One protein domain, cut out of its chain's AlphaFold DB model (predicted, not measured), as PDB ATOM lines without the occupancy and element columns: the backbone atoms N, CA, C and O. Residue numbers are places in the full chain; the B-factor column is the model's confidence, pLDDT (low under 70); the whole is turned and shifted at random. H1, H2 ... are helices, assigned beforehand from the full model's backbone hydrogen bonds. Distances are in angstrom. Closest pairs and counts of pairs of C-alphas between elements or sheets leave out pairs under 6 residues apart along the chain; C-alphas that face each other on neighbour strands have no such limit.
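AT A GLANCE: This is residues 28 to 110 of the 270 residues of the protein "Hypothetical protein" of Rhodosorus marinus (UniProt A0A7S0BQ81). One very long helix, H1, sticks out alone over its first part, residues 28 to 55; past its other end the printed part turns and folds back as a long loop beside the later part of H1, with the one small helix H2 near its end. The printed part has 83 residues, with H1 then H2, no named strand, and is all helix. It is an extended rod spanning 72 by 22 by 17 A, with a radius of gyration of the C-alphas of 20.6 A.

HOW THE PARTS SIT: H1, residues 28 to 72, and H2, residues 101 to 104, are apart. In H1 every O i to N i+4 pair is within hydrogen-bond range; H2 is too short for such a pair, and its one O i to N i+3 pair is not within range.

IN THESE COORDINATES: H1 begins at C-alpha 28 (24.277, 87.686, -47.591) and ends 65.3 A away at C-alpha 72 (-2.952, 28.677, -41.294). H2 ends at C-alpha 104 (16.635, 42.337, -47.984).

THE WHOLE: The C-alphas of Arg 28 and Glu 81, the two farthest apart, are 72.2 A apart. The link from H1 to H2 is long, 28 residues. The printed part has no cut. pLDDT is under 70 in residues 76 to 85 and 88 to 109.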
ATOM      1  N   ARG A  28      25.705  87.878 -47.902       86.06
ATOM      2  CA  ARG A  28      24.277  87.686 -47.591       86.06
ATOM      3  C   ARG A  28      23.556  86.932 -48.702       86.06
ATOM      4  O   ARG A  28      22.896  85.941 -48.431       86.06
ATOM      5  N   PHE A  29      23.767  87.329 -49.955       86.44
ATOM      6  CA  PHE A  29      23.191  86.629 -51.099       86.44
ATOM      7  C   PHE A  29      23.685  85.175 -51.204       86.44
ATOM      8  O   PHE A  29      22.907  84.275 -51.508       86.44
ATOM      9  N   ALA A  30      24.965  84.917 -50.918       87.25
ATOM     10  CA  ALA A  30      25.512  83.564 -50.892       87.25
ATOM     11  C   ALA A  30      24.945  82.719 -49.737       87.25
ATOM     12  O   ALA A  30      24.635  81.548 -49.948       87.25
ATOM     13  N   THR A  31      24.771  83.292 -48.540       88.25
ATOM     14  CA  THR A  31      24.154  82.594 -47.402       88.25
ATOM     15  C   THR A  31      22.675  82.324 -47.631       88.25
ATOM     16  O   THR A  31      22.224  81.227 -47.317       88.25
ATOM     17  N   ASP A  32      21.945  83.264 -48.233       89.50
ATOM     18  CA  ASP A  32      20.528  83.094 -48.559       89.50
ATOM     19  C   ASP A  32      20.360  82.003 -49.627       89.50
ATOM     20  O   ASP A  32      19.571  81.077 -49.455       89.50
ATOM     21  N   ARG A  33      21.205  82.010 -50.668       90.00
ATOM     22  CA  ARG A  33      21.222  80.968 -51.707       90.00
ATOM     23  C   ARG A  33      21.597  79.586 -51.166       90.00
ATOM     24  O   ARG A  33      21.000  78.592 -51.572       90.00
ATOM     25  N   LEU A  34      22.584  79.493 -50.271       88.38
ATOM     26  CA  LEU A  34      22.931  78.228 -49.610       88.38
ATOM     27  C   LEU A  34      21.822  77.770 -48.654       88.38
ATOM     28  O   LEU A  34      21.585  76.569 -48.540       88.38
ATOM     29  N   GLY A  35      21.119  78.704 -48.008       90.62
ATOM     30  CA  GLY A  35      19.932  78.430 -47.201       90.62
ATOM     31  C   GLY A  35      18.793  77.840 -48.033       90.62
ATOM     32  O   GLY A  35      18.233  76.814 -47.654       90.62
ATOM     33  N   GLU A  36      18.514  78.414 -49.206       91.00
ATOM     34  CA  GLU A  36      17.536  77.879 -50.159       91.00
ATOM     35  C   GLU A  36      17.941  76.495 -50.683       91.00
ATOM     36  O   GLU A  36      17.123  75.577 -50.681       91.00
ATOM     37  N   GLN A  37      19.206  76.298 -51.076       91.06
ATOM     38  CA  GLN A  37      19.700  74.989 -51.527       91.06
ATOM     39  C   GLN A  37      19.627  73.930 -50.427       91.06
ATOM     40  O   GLN A  37      19.248  72.790 -50.694       91.06
ATOM     41  N   ARG A  38      19.958  74.300 -49.187       91.88
ATOM     42  CA  ARG A  38      19.829  73.413 -48.033       91.88
ATOM     43  C   ARG A  38      18.365  73.061 -47.777       91.88
ATOM     44  O   ARG A  38      18.070  71.887 -47.613       91.88
ATOM     45  N   SER A  39      17.459  74.036 -47.806       91.06
ATOM     46  CA  SER A  39      16.023  73.786 -47.632       91.06
ATOM     47  C   SER A  39      15.457  72.888 -48.739       91.06
ATOM     48  O   SER A  39      14.654  72.003 -48.450       91.06
ATOM     49  N   GLN A  40      15.899  73.061 -49.988       91.06
ATOM     50  CA  GLN A  40      15.519  72.183 -51.100       91.06
ATOM     51  C   GLN A  40      16.068  70.762 -50.923       91.06
ATOM     52  O   GLN A  40      15.338  69.797 -51.141       91.06
ATOM     53  N   ALA A  41      17.325  70.618 -50.494       89.06
ATOM     54  CA  ALA A  41      17.928  69.318 -50.215       89.06
ATOM     55  C   ALA A  41      17.252  68.609 -49.030       89.06
ATOM     56  O   ALA A  41      16.991  67.413 -49.115       89.06
ATOM     57  N   GLU A  42      16.914  69.338 -47.963       91.12
ATOM     58  CA  GLU A  42      16.167  68.815 -46.812       91.12
ATOM     59  C   GLU A  42      14.752  68.372 -47.221       91.12
ATOM     60  O   GLU A  42      14.317  67.292 -46.830       91.12
ATOM     61  N   SER A  43      14.058  69.143 -48.069       90.38
ATOM     62  CA  SER A  43      12.749  68.746 -48.611       90.38
ATOM     63  C   SER A  43      12.847  67.480 -49.468       90.38
ATOM     64  O   SER A  43      12.060  66.555 -49.290       90.38
ATOM     65  N   ALA A  44      13.838  67.401 -50.361       90.06
ATOM     66  CA  ALA A  44      14.057  66.227 -51.206       90.06
ATOM     67  C   ALA A  44      14.461  64.987 -50.387       90.06
ATOM     68  O   ALA A  44      14.026  63.875 -50.687       90.06
ATOM     69  N   GLN A  45      15.260  65.171 -49.332       89.38
ATOM     70  CA  GLN A  45      15.612  64.104 -48.398       89.38
ATOM     71  C   GLN A  45      14.374  63.599 -47.655       89.38
ATOM     72  O   GLN A  45      14.163  62.392 -47.587       89.38
ATOM     73  N   LEU A  46      13.530  64.498 -47.147       90.44
ATOM     74  CA  LEU A  46      12.312  64.131 -46.428       90.44
ATOM     75  C   LEU A  46      11.301  63.418 -47.339       90.44
ATOM     76  O   LEU A  46      10.664  62.449 -46.928       90.44
ATOM     77  N   GLU A  47      11.173  63.843 -48.597       90.44
ATOM     78  CA  GLU A  47      10.382  63.123 -49.600       90.44
ATOM     79  C   GLU A  47      10.938  61.715 -49.854       90.44
ATOM     80  O   GLU A  47      10.182  60.741 -49.817       90.44
ATOM     81  N   ALA A  48      12.254  61.578 -50.037       86.00
ATOM     82  CA  ALA A  48      12.895  60.278 -50.208       86.00
ATOM     83  C   ALA A  48      12.693  59.375 -48.976       86.00
ATOM     84  O   ALA A  48      12.278  58.224 -49.124       86.00
ATOM     85  N   GLU A  49      12.883  59.893 -47.762       86.88
ATOM     86  CA  GLU A  49      12.634  59.170 -46.510       86.88
ATOM     87  C   GLU A  49      11.179  58.701 -46.415       86.88
ATOM     88  O   GLU A  49      10.928  57.523 -46.154       86.88
ATOM     89  N   ASN A  50      10.215  59.565 -46.738       88.56
ATOM     90  CA  ASN A  50       8.801  59.196 -46.762       88.56
ATOM     91  C   ASN A  50       8.504  58.084 -47.778       88.56
ATOM     92  O   ASN A  50       7.716  57.178 -47.495       88.56
ATOM     93  N   THR A  51       9.134  58.096 -48.958       87.69
ATOM     94  CA  THR A  51       8.958  57.005 -49.935       87.69
ATOM     95  C   THR A  51       9.546  55.676 -49.451       87.69
ATOM     96  O   THR A  51       8.939  54.619 -49.657       87.69
ATOM     97  N   VAL A  52      10.679  55.707 -48.744       85.00
ATOM     98  CA  VAL A  52      11.294  54.517 -48.134       85.00
ATOM     99  C   VAL A  52      10.429  53.987 -46.986       85.00
ATOM    100  O   VAL A  52      10.165  52.787 -46.916       85.00
ATOM    101  N   VAL A  53       9.898  54.858 -46.129       86.50
ATOM    102  CA  VAL A  53       8.975  54.469 -45.049       86.50
ATOM    103  C   VAL A  53       7.699  53.841 -45.619       86.50
ATOM    104  O   VAL A  53       7.297  52.754 -45.208       86.50
ATOM    105  N   ASN A  54       7.097  54.452 -46.640       87.44
ATOM    106  CA  ASN A  54       5.886  53.916 -47.262       87.44
ATOM    107  C   ASN A  54       6.125  52.565 -47.958       87.44
ATOM    108  O   ASN A  54       5.278  51.671 -47.906       87.44
ATOM    109  N   SER A  55       7.267  52.398 -48.628       84.44
ATOM    110  CA  SER A  55       7.605  51.133 -49.293       84.44
ATOM    111  C   SER A  55       7.933  50.022 -48.293       84.44
ATOM    112  O   SER A  55       7.437  48.907 -48.454       84.44
ATOM    113  N   THR A  56       8.672  50.322 -47.221       83.12
ATOM    114  CA  THR A  56       8.945  49.359 -46.141       83.12
ATOM    115  C   THR A  56       7.667  48.938 -45.419       83.12
ATOM    116  O   THR A  56       7.451  47.741 -45.241       83.12
ATOM    117  N   GLN A  57       6.754  49.867 -45.125       86.69
ATOM    118  CA  GLN A  57       5.456  49.541 -44.523       86.69
ATOM    119  C   GLN A  57       4.613  48.606 -45.406       86.69
ATOM    120  O   GLN A  57       3.963  47.683 -44.904       86.69
ATOM    121  N   ARG A  58       4.627  48.799 -46.733       86.69
ATOM    122  CA  ARG A  58       3.955  47.888 -47.678       86.69
ATOM    123  C   ARG A  58       4.558  46.482 -47.655       86.69
ATOM    124  O   ARG A  58       3.803  45.513 -47.654       86.69
ATOM    125  N   VAL A  59       5.887  46.371 -47.615       82.69
ATOM    126  CA  VAL A  59       6.589  45.078 -47.523       82.69
ATOM    127  C   VAL A  59       6.318  44.395 -46.181       82.69
ATOM    128  O   VAL A  59       6.085  43.194 -46.134       82.69
ATOM    129  N   GLU A  60       6.279  45.139 -45.080       83.88
ATOM    130  CA  GLU A  60       5.950  44.583 -43.763       83.88
ATOM    131  C   GLU A  60       4.506  44.088 -43.692       83.88
ATOM    132  O   GLU A  60       4.240  43.029 -43.121       83.88
ATOM    133  N   SER A  61       3.582  44.804 -44.335       85.81
ATOM    134  CA  SER A  61       2.176  44.408 -44.411       85.81
ATOM    135  C   SER A  61       1.999  43.115 -45.217       85.81
ATOM    136  O   SER A  61       1.266  42.220 -44.794       85.81
ATOM    137  N   SER A  62       2.700  42.970 -46.349       84.50
ATOM    138  CA  SER A  62       2.660  41.740 -47.150       84.50
ATOM    139  C   SER A  62       3.364  40.565 -46.458       84.50
ATOM    140  O   SER A  62       2.866  39.441 -46.518       84.50
ATOM    141  N   LEU A  63       4.459  40.809 -45.729       82.88
ATOM    142  CA  LEU A  63       5.097  39.799 -44.878       82.88
ATOM    143  C   LEU A  63       4.184  39.356 -43.728       82.88
ATOM    144  O   LEU A  63       4.154  38.173 -43.400       82.88
ATOM    145  N   GLY A  64       3.416  40.277 -43.136       82.25
ATOM    146  CA  GLY A  64       2.405  39.959 -42.128       82.25
ATOM    147  C   GLY A  64       1.332  39.008 -42.664       82.25
ATOM    148  O   GLY A  64       1.091  37.960 -42.070       82.25
ATOM    149  N   GLN A  65       0.761  39.320 -43.831       85.12
ATOM    150  CA  GLN A  65      -0.229  38.462 -44.499       85.12
ATOM    151  C   GLN A  65       0.346  37.091 -44.870       85.12
ATOM    152  O   GLN A  65      -0.305  36.065 -44.681       85.12
ATOM    153  N   TYR A  66       1.583  37.058 -45.368       83.44
ATOM    154  CA  TYR A  66       2.266  35.807 -45.677       83.44
ATOM    155  C   TYR A  66       2.460  34.939 -44.428       83.44
ATOM    156  O   TYR A  66       2.184  33.744 -44.482       83.44
ATOM    157  N   ARG A  67       2.868  35.523 -43.293       81.06
ATOM    158  CA  ARG A  67       3.006  34.788 -42.024       81.06
ATOM    159  C   ARG A  67       1.673  34.243 -41.526       81.06
ATOM    160  O   ARG A  67       1.631  33.096 -41.109       81.06
ATOM    161  N   GLU A  68       0.597  35.023 -41.610       84.44
ATOM    162  CA  GLU A  68      -0.742  34.558 -41.226       84.44
ATOM    163  C   GLU A  68      -1.196  33.366 -42.087       84.44
ATOM    164  O   GLU A  68      -1.743  32.388 -41.579       84.44
ATOM    165  N   LEU A  69      -0.940  33.415 -43.397       82.00
ATOM    166  CA  LEU A  69      -1.240  32.301 -44.300       82.00
ATOM    167  C   LEU A  69      -0.336  31.090 -44.050       82.00
ATOM    168  O   LEU A  69      -0.814  29.958 -44.080       82.00
ATOM    169  N   ALA A  70       0.950  31.312 -43.780       79.25
ATOM    170  CA  ALA A  70       1.893  30.250 -43.448       79.25
ATOM    171  C   ALA A  70       1.527  29.554 -42.126       79.25
ATOM    172  O   ALA A  70       1.668  28.337 -42.024       79.25
ATOM    173  N   ASP A  71       1.001  30.295 -41.149       79.75
ATOM    174  CA  ASP A  71       0.492  29.751 -39.888       79.75
ATOM    175  C   ASP A  71      -0.787  28.924 -40.107       79.75
ATOM    176  O   ASP A  71      -0.868  27.770 -39.687       79.75
ATOM    177  N   LYS A  72      -1.744  29.433 -40.899       82.19
ATOM    178  CA  LYS A  72      -2.952  28.677 -41.294       82.19
ATOM    179  C   LYS A  72      -2.630  27.374 -42.029       82.19
ATOM    180  O   LYS A  72      -3.334  26.384 -41.854       82.19
ATOM    181  N   LEU A  73      -1.575  27.369 -42.842       76.88
ATOM    182  CA  LEU A  73      -1.092  26.186 -43.564       76.88
ATOM    183  C   LEU A  73      -0.177  25.285 -42.715       76.88
ATOM    184  O   LEU A  73       0.287  24.256 -43.214       76.88
ATOM    185  N   LYS A  74       0.069  25.644 -41.444       78.12
ATOM    186  CA  LYS A  74       0.991  24.966 -40.523       78.12
ATOM    187  C   LYS A  74       2.386  24.755 -41.132       78.12
ATOM    188  O   LYS A  74       2.912  23.645 -41.145       78.12
ATOM    189  N   LEU A  75       2.973  25.819 -41.674       75.69
ATOM    190  CA  LEU A  75       4.312  25.818 -42.285       75.69
ATOM    191  C   LEU A  75       5.396  26.408 -41.368       75.69
ATOM    192  O   LEU A  75       6.584  26.318 -41.669       75.69
ATOM    193  N   VAL A  76       4.996  27.036 -40.260       68.25
ATOM    194  CA  VAL A  76       5.883  27.656 -39.265       68.25
ATOM    195  C   VAL A  76       5.487  27.106 -37.891       68.25
ATOM    196  O   VAL A  76       4.299  27.141 -37.580       68.25
ATOM    197  N   PRO A  77       6.409  26.605 -37.043       63.09
ATOM    198  CA  PRO A  77       7.873  26.534 -37.183       63.09
ATOM    199  C   PRO A  77       8.348  25.502 -38.226       63.09
ATOM    200  O   PRO A  77       7.560  24.700 -38.700       63.09
ATOM    201  N   ALA A  78       9.643  25.483 -38.570       60.94
ATOM    202  CA  ALA A  78      10.223  24.573 -39.581       60.94
ATOM    203  C   ALA A  78      10.036  23.061 -39.288       60.94
ATOM    204  O   ALA A  78      10.322  22.218 -40.134       60.94
ATOM    205  N   THR A  79       9.560  22.724 -38.085       59.59
ATOM    206  CA  THR A  79       9.170  21.379 -37.637       59.59
ATOM    207  C   THR A  79       7.675  21.089 -37.801       59.59
ATOM    208  O   THR A  79       7.202  20.062 -37.321       59.59
ATOM    209  N   ALA A  80       6.901  22.010 -38.375       67.12
ATOM    210  CA  ALA A  80       5.468  21.841 -38.557       67.12
ATOM    211  C   ALA A  80       5.169  20.767 -39.618       67.12
ATOM    212  O   ALA A  80       5.983  20.514 -40.504       67.12
ATOM    213  N   GLU A  81       3.996  20.135 -39.509       66.44
ATOM    214  CA  GLU A  81       3.592  18.929 -40.260       66.44
ATOM    215  C   GLU A  81       3.800  19.051 -41.777       66.44
ATOM    216  O   GLU A  81       4.174  18.079 -42.425       66.44
ATOM    217  N   ASN A  82       3.618  20.255 -42.325       66.62
ATOM    218  CA  ASN A  82       3.708  20.527 -43.759       66.62
ATOM    219  C   ASN A  82       4.993  21.275 -44.159       66.62
ATOM    220  O   ASN A  82       5.166  21.622 -45.326       66.62
ATOM    221  N   ALA A  83       5.876  21.584 -43.202       65.75
ATOM    222  CA  ALA A  83       7.057  22.411 -43.438       65.75
ATOM    223  C   ALA A  83       8.192  21.650 -44.142       65.75
ATOM    224  O   ALA A  83       9.059  22.284 -44.739       65.75
ATOM    225  N   ASN A  84       8.207  20.310 -44.080       63.62
ATOM    226  CA  ASN A  84       9.197  19.435 -44.729       63.62
ATOM    227  C   ASN A  84      10.663  19.899 -44.558       63.62
ATOM    228  O   ASN A  84      11.489  19.741 -45.454       63.62
ATOM    229  N   GLY A  85      10.997  20.501 -43.407       64.31
ATOM    230  CA  GLY A  85      12.340  21.009 -43.101       64.31
ATOM    231  C   GLY A  85      12.717  22.341 -43.768       64.31
ATOM    232  O   GLY A  85      13.839  22.813 -43.578       64.31
ATOM    233  N   VAL A  86      11.810  22.983 -44.510       71.38
ATOM    234  CA  VAL A  86      12.031  24.294 -45.132       71.38
ATOM    235  C   VAL A  86      11.635  25.407 -44.161       71.38
ATOM    236  O   VAL A  86      10.556  25.418 -43.570       71.38
ATOM    237  N   THR A  87      12.525  26.387 -43.996       71.12
ATOM    238  CA  THR A  87      12.261  27.554 -43.148       71.12
ATOM    239  C   THR A  87      11.450  28.588 -43.930       71.12
ATOM    240  O   THR A  87      12.003  29.397 -44.669       71.12
ATOM    241  N   PHE A  88      10.129  28.586 -43.745       67.88
ATOM    242  CA  PHE A  88       9.204  29.544 -44.369       67.88
ATOM    243  C   PHE A  88       9.154  30.913 -43.659       67.88
ATOM    244  O   PHE A  88       8.273  31.726 -43.918       67.88
ATOM    245  N   THR A  89      10.083  31.215 -42.747       68.81
ATOM    246  CA  THR A  89      10.113  32.514 -42.062       68.81
ATOM    247  C   THR A  89      10.863  33.549 -42.900       68.81
ATOM    248  O   THR A  89      12.095  33.555 -42.940       68.81
ATOM    249  N   ALA A  90      10.127  34.459 -43.538       67.25
ATOM    250  CA  ALA A  90      10.694  35.638 -44.181       67.25
ATOM    251  C   ALA A  90      10.762  36.807 -43.179       67.25
ATOM    252  O   ALA A  90       9.737  37.267 -42.663       67.25
ATOM    253  N   ASN A  91      11.973  37.279 -42.885       69.25
ATOM    254  CA  ASN A  91      12.244  38.458 -42.066       69.25
ATOM    255  C   ASN A  91      12.902  39.543 -42.922       69.25
ATOM    256  O   ASN A  91      13.744  39.240 -43.767       69.25
ATOM    257  N   LEU A  92      12.501  40.795 -42.696       67.81
ATOM    258  CA  LEU A  92      13.072  41.961 -43.366       67.81
ATOM    259  C   LEU A  92      14.330  42.404 -42.612       67.81
ATOM    260  O   LEU A  92      14.247  42.822 -41.455       67.81
ATOM    261  N   THR A  93      15.489  42.333 -43.259       63.91
ATOM    262  CA  THR A  93      16.754  42.782 -42.668       63.91
ATOM    263  C   THR A  93      16.917  44.281 -42.923       63.91
ATOM    264  O   THR A  93      17.238  44.695 -44.030       63.91
ATOM    265  N   ARG A  94      16.717  45.123 -41.899       59.38
ATOM    266  CA  ARG A  94      16.860  46.597 -41.996       59.38
ATOM    267  C   ARG A  94      18.321  47.093 -41.975       59.38
ATOM    268  O   ARG A  94      18.566  48.277 -41.756       59.38
ATOM    269  N   ASN A  95      19.303  46.212 -42.170       55.34
ATOM    270  CA  ASN A  95      20.712  46.603 -42.126       55.34
ATOM    271  C   ASN A  95      21.087  47.382 -43.391       55.34
ATOM    272  O   ASN A  95      20.923  46.890 -44.504       55.34
ATOM    273  N   ALA A  96      21.689  48.559 -43.208       49.34
ATOM    274  CA  ALA A  96      22.174  49.453 -44.266       49.34
ATOM    275  C   ALA A  96      23.310  48.872 -45.149       49.34
ATOM    276  O   ALA A  96      23.907  49.592 -45.943       49.34
ATOM    277  N   SER A  97      23.634  47.582 -45.004       50.88
ATOM    278  CA  SER A  97      24.681  46.867 -45.747       50.88
ATOM    279  C   SER A  97      24.136  45.964 -46.860       50.88
ATOM    280  O   SER A  97      24.925  45.334 -47.558       50.88
ATOM    281  N   ALA A  98      22.814  45.881 -47.041       53.94
ATOM    282  CA  ALA A  98      22.218  45.150 -48.156       53.94
ATOM    283  C   ALA A  98      22.435  45.934 -49.462       53.94
ATOM    284  O   ALA A  98      21.724  46.888 -49.767       53.94
ATOM    285  N   VAL A  99      23.457  45.548 -50.229       55.06
ATOM    286  CA  VAL A  99      23.819  46.186 -51.509       55.06
ATOM    287  C   VAL A  99      22.860  45.770 -52.635       55.06
ATOM    288  O   VAL A  99      22.778  46.442 -53.663       55.06
ATOM    289  N   ARG A 100      22.111  44.672 -52.458       58.81
ATOM    290  CA  ARG A 100      21.177  44.135 -53.456       58.81
ATOM    291  C   ARG A 100      19.776  43.951 -52.869       58.81
ATOM    292  O   ARG A 100      19.650  43.522 -51.726       58.81
ATOM    293  N   PRO A 101      18.714  44.202 -53.659       59.97
ATOM    294  CA  PRO A 101      17.330  44.007 -53.221       59.97
ATOM    295  C   PRO A 101      16.999  42.546 -52.873       59.97
ATOM    296  O   PRO A 101      16.015  42.293 -52.185       59.97
ATOM    297  N   GLU A 102      17.820  41.595 -53.328       60.88
ATOM    298  CA  GLU A 102      17.697  40.157 -53.054       60.88
ATOM    299  C   GLU A 102      18.129  39.786 -51.621       60.88
ATOM    300  O   GLU A 102      17.577  38.847 -51.057       60.88
ATOM    301  N   ASP A 103      19.009  40.577 -50.991       60.66
ATOM    302  CA  ASP A 103      19.517  40.348 -49.625       60.66
ATOM    303  C   ASP A 103      18.642  41.000 -48.533       60.66
ATOM    304  O   ASP A 103      18.935  40.913 -47.338       60.66
ATOM    305  N   LEU A 104      17.560  41.688 -48.922       62.41
ATOM    306  CA  LEU A 104      16.635  42.337 -47.984       62.41
ATOM    307  C   LEU A 104      15.757  41.328 -47.226       62.41
ATOM    308  O   LEU A 104      15.246  41.646 -46.150       62.41
ATOM    309  N   LEU A 105      15.583  40.118 -47.768       63.19
ATOM    310  CA  LEU A 105      14.801  39.039 -47.169       63.19
ATOM    311  C   LEU A 105      15.721  37.916 -46.685       63.19
ATOM    312  O   LEU A 105      16.662  37.533 -47.368       63.19
ATOM    313  N   SER A 106      15.412  37.342 -45.520       64.56
ATOM    314  CA  SER A 106      16.187  36.240 -44.930       64.56
ATOM    315  C   SER A 106      16.174  34.932 -45.734       64.56
ATOM    316  O   SER A 106      16.988  34.053 -45.463       64.56
ATOM    317  N   VAL A 107      15.232  34.768 -46.671       66.56
ATOM    318  CA  VAL A 107      15.048  33.556 -47.483       66.56
ATOM    319  C   VAL A 107      14.651  33.950 -48.906       66.56
ATOM    320  O   VAL A 107      13.838  34.857 -49.103       66.56
ATOM    321  N   ASP A 108      15.185  33.232 -49.896       68.44
ATOM    322  CA  ASP A 108      14.815  33.405 -51.299       68.44
ATOM    323  C   ASP A 108      13.388  32.884 -51.560       68.44
ATOM    324  O   ASP A 108      13.122  31.685 -51.711       68.44
ATOM    325  N   MET A 109      12.451  33.829 -51.630       68.44
ATOM    326  CA  MET A 109      11.034  33.570 -51.885       68.44
ATOM    327  C   MET A 109      10.777  32.881 -53.235       68.44
ATOM    328  O   MET A 109       9.778  32.174 -53.383       68.44
ATOM    329  N   LYS A 110      11.641  33.090 -54.239       70.94
ATOM    330  CA  LYS A 110      11.402  32.620 -55.610       70.94
ATOM    331  C   LYS A 110      11.933  31.216 -55.842       70.94
ATOM    332  O   LYS A 110      11.230  30.422 -56.464       70.94
TER     333      LYS A 110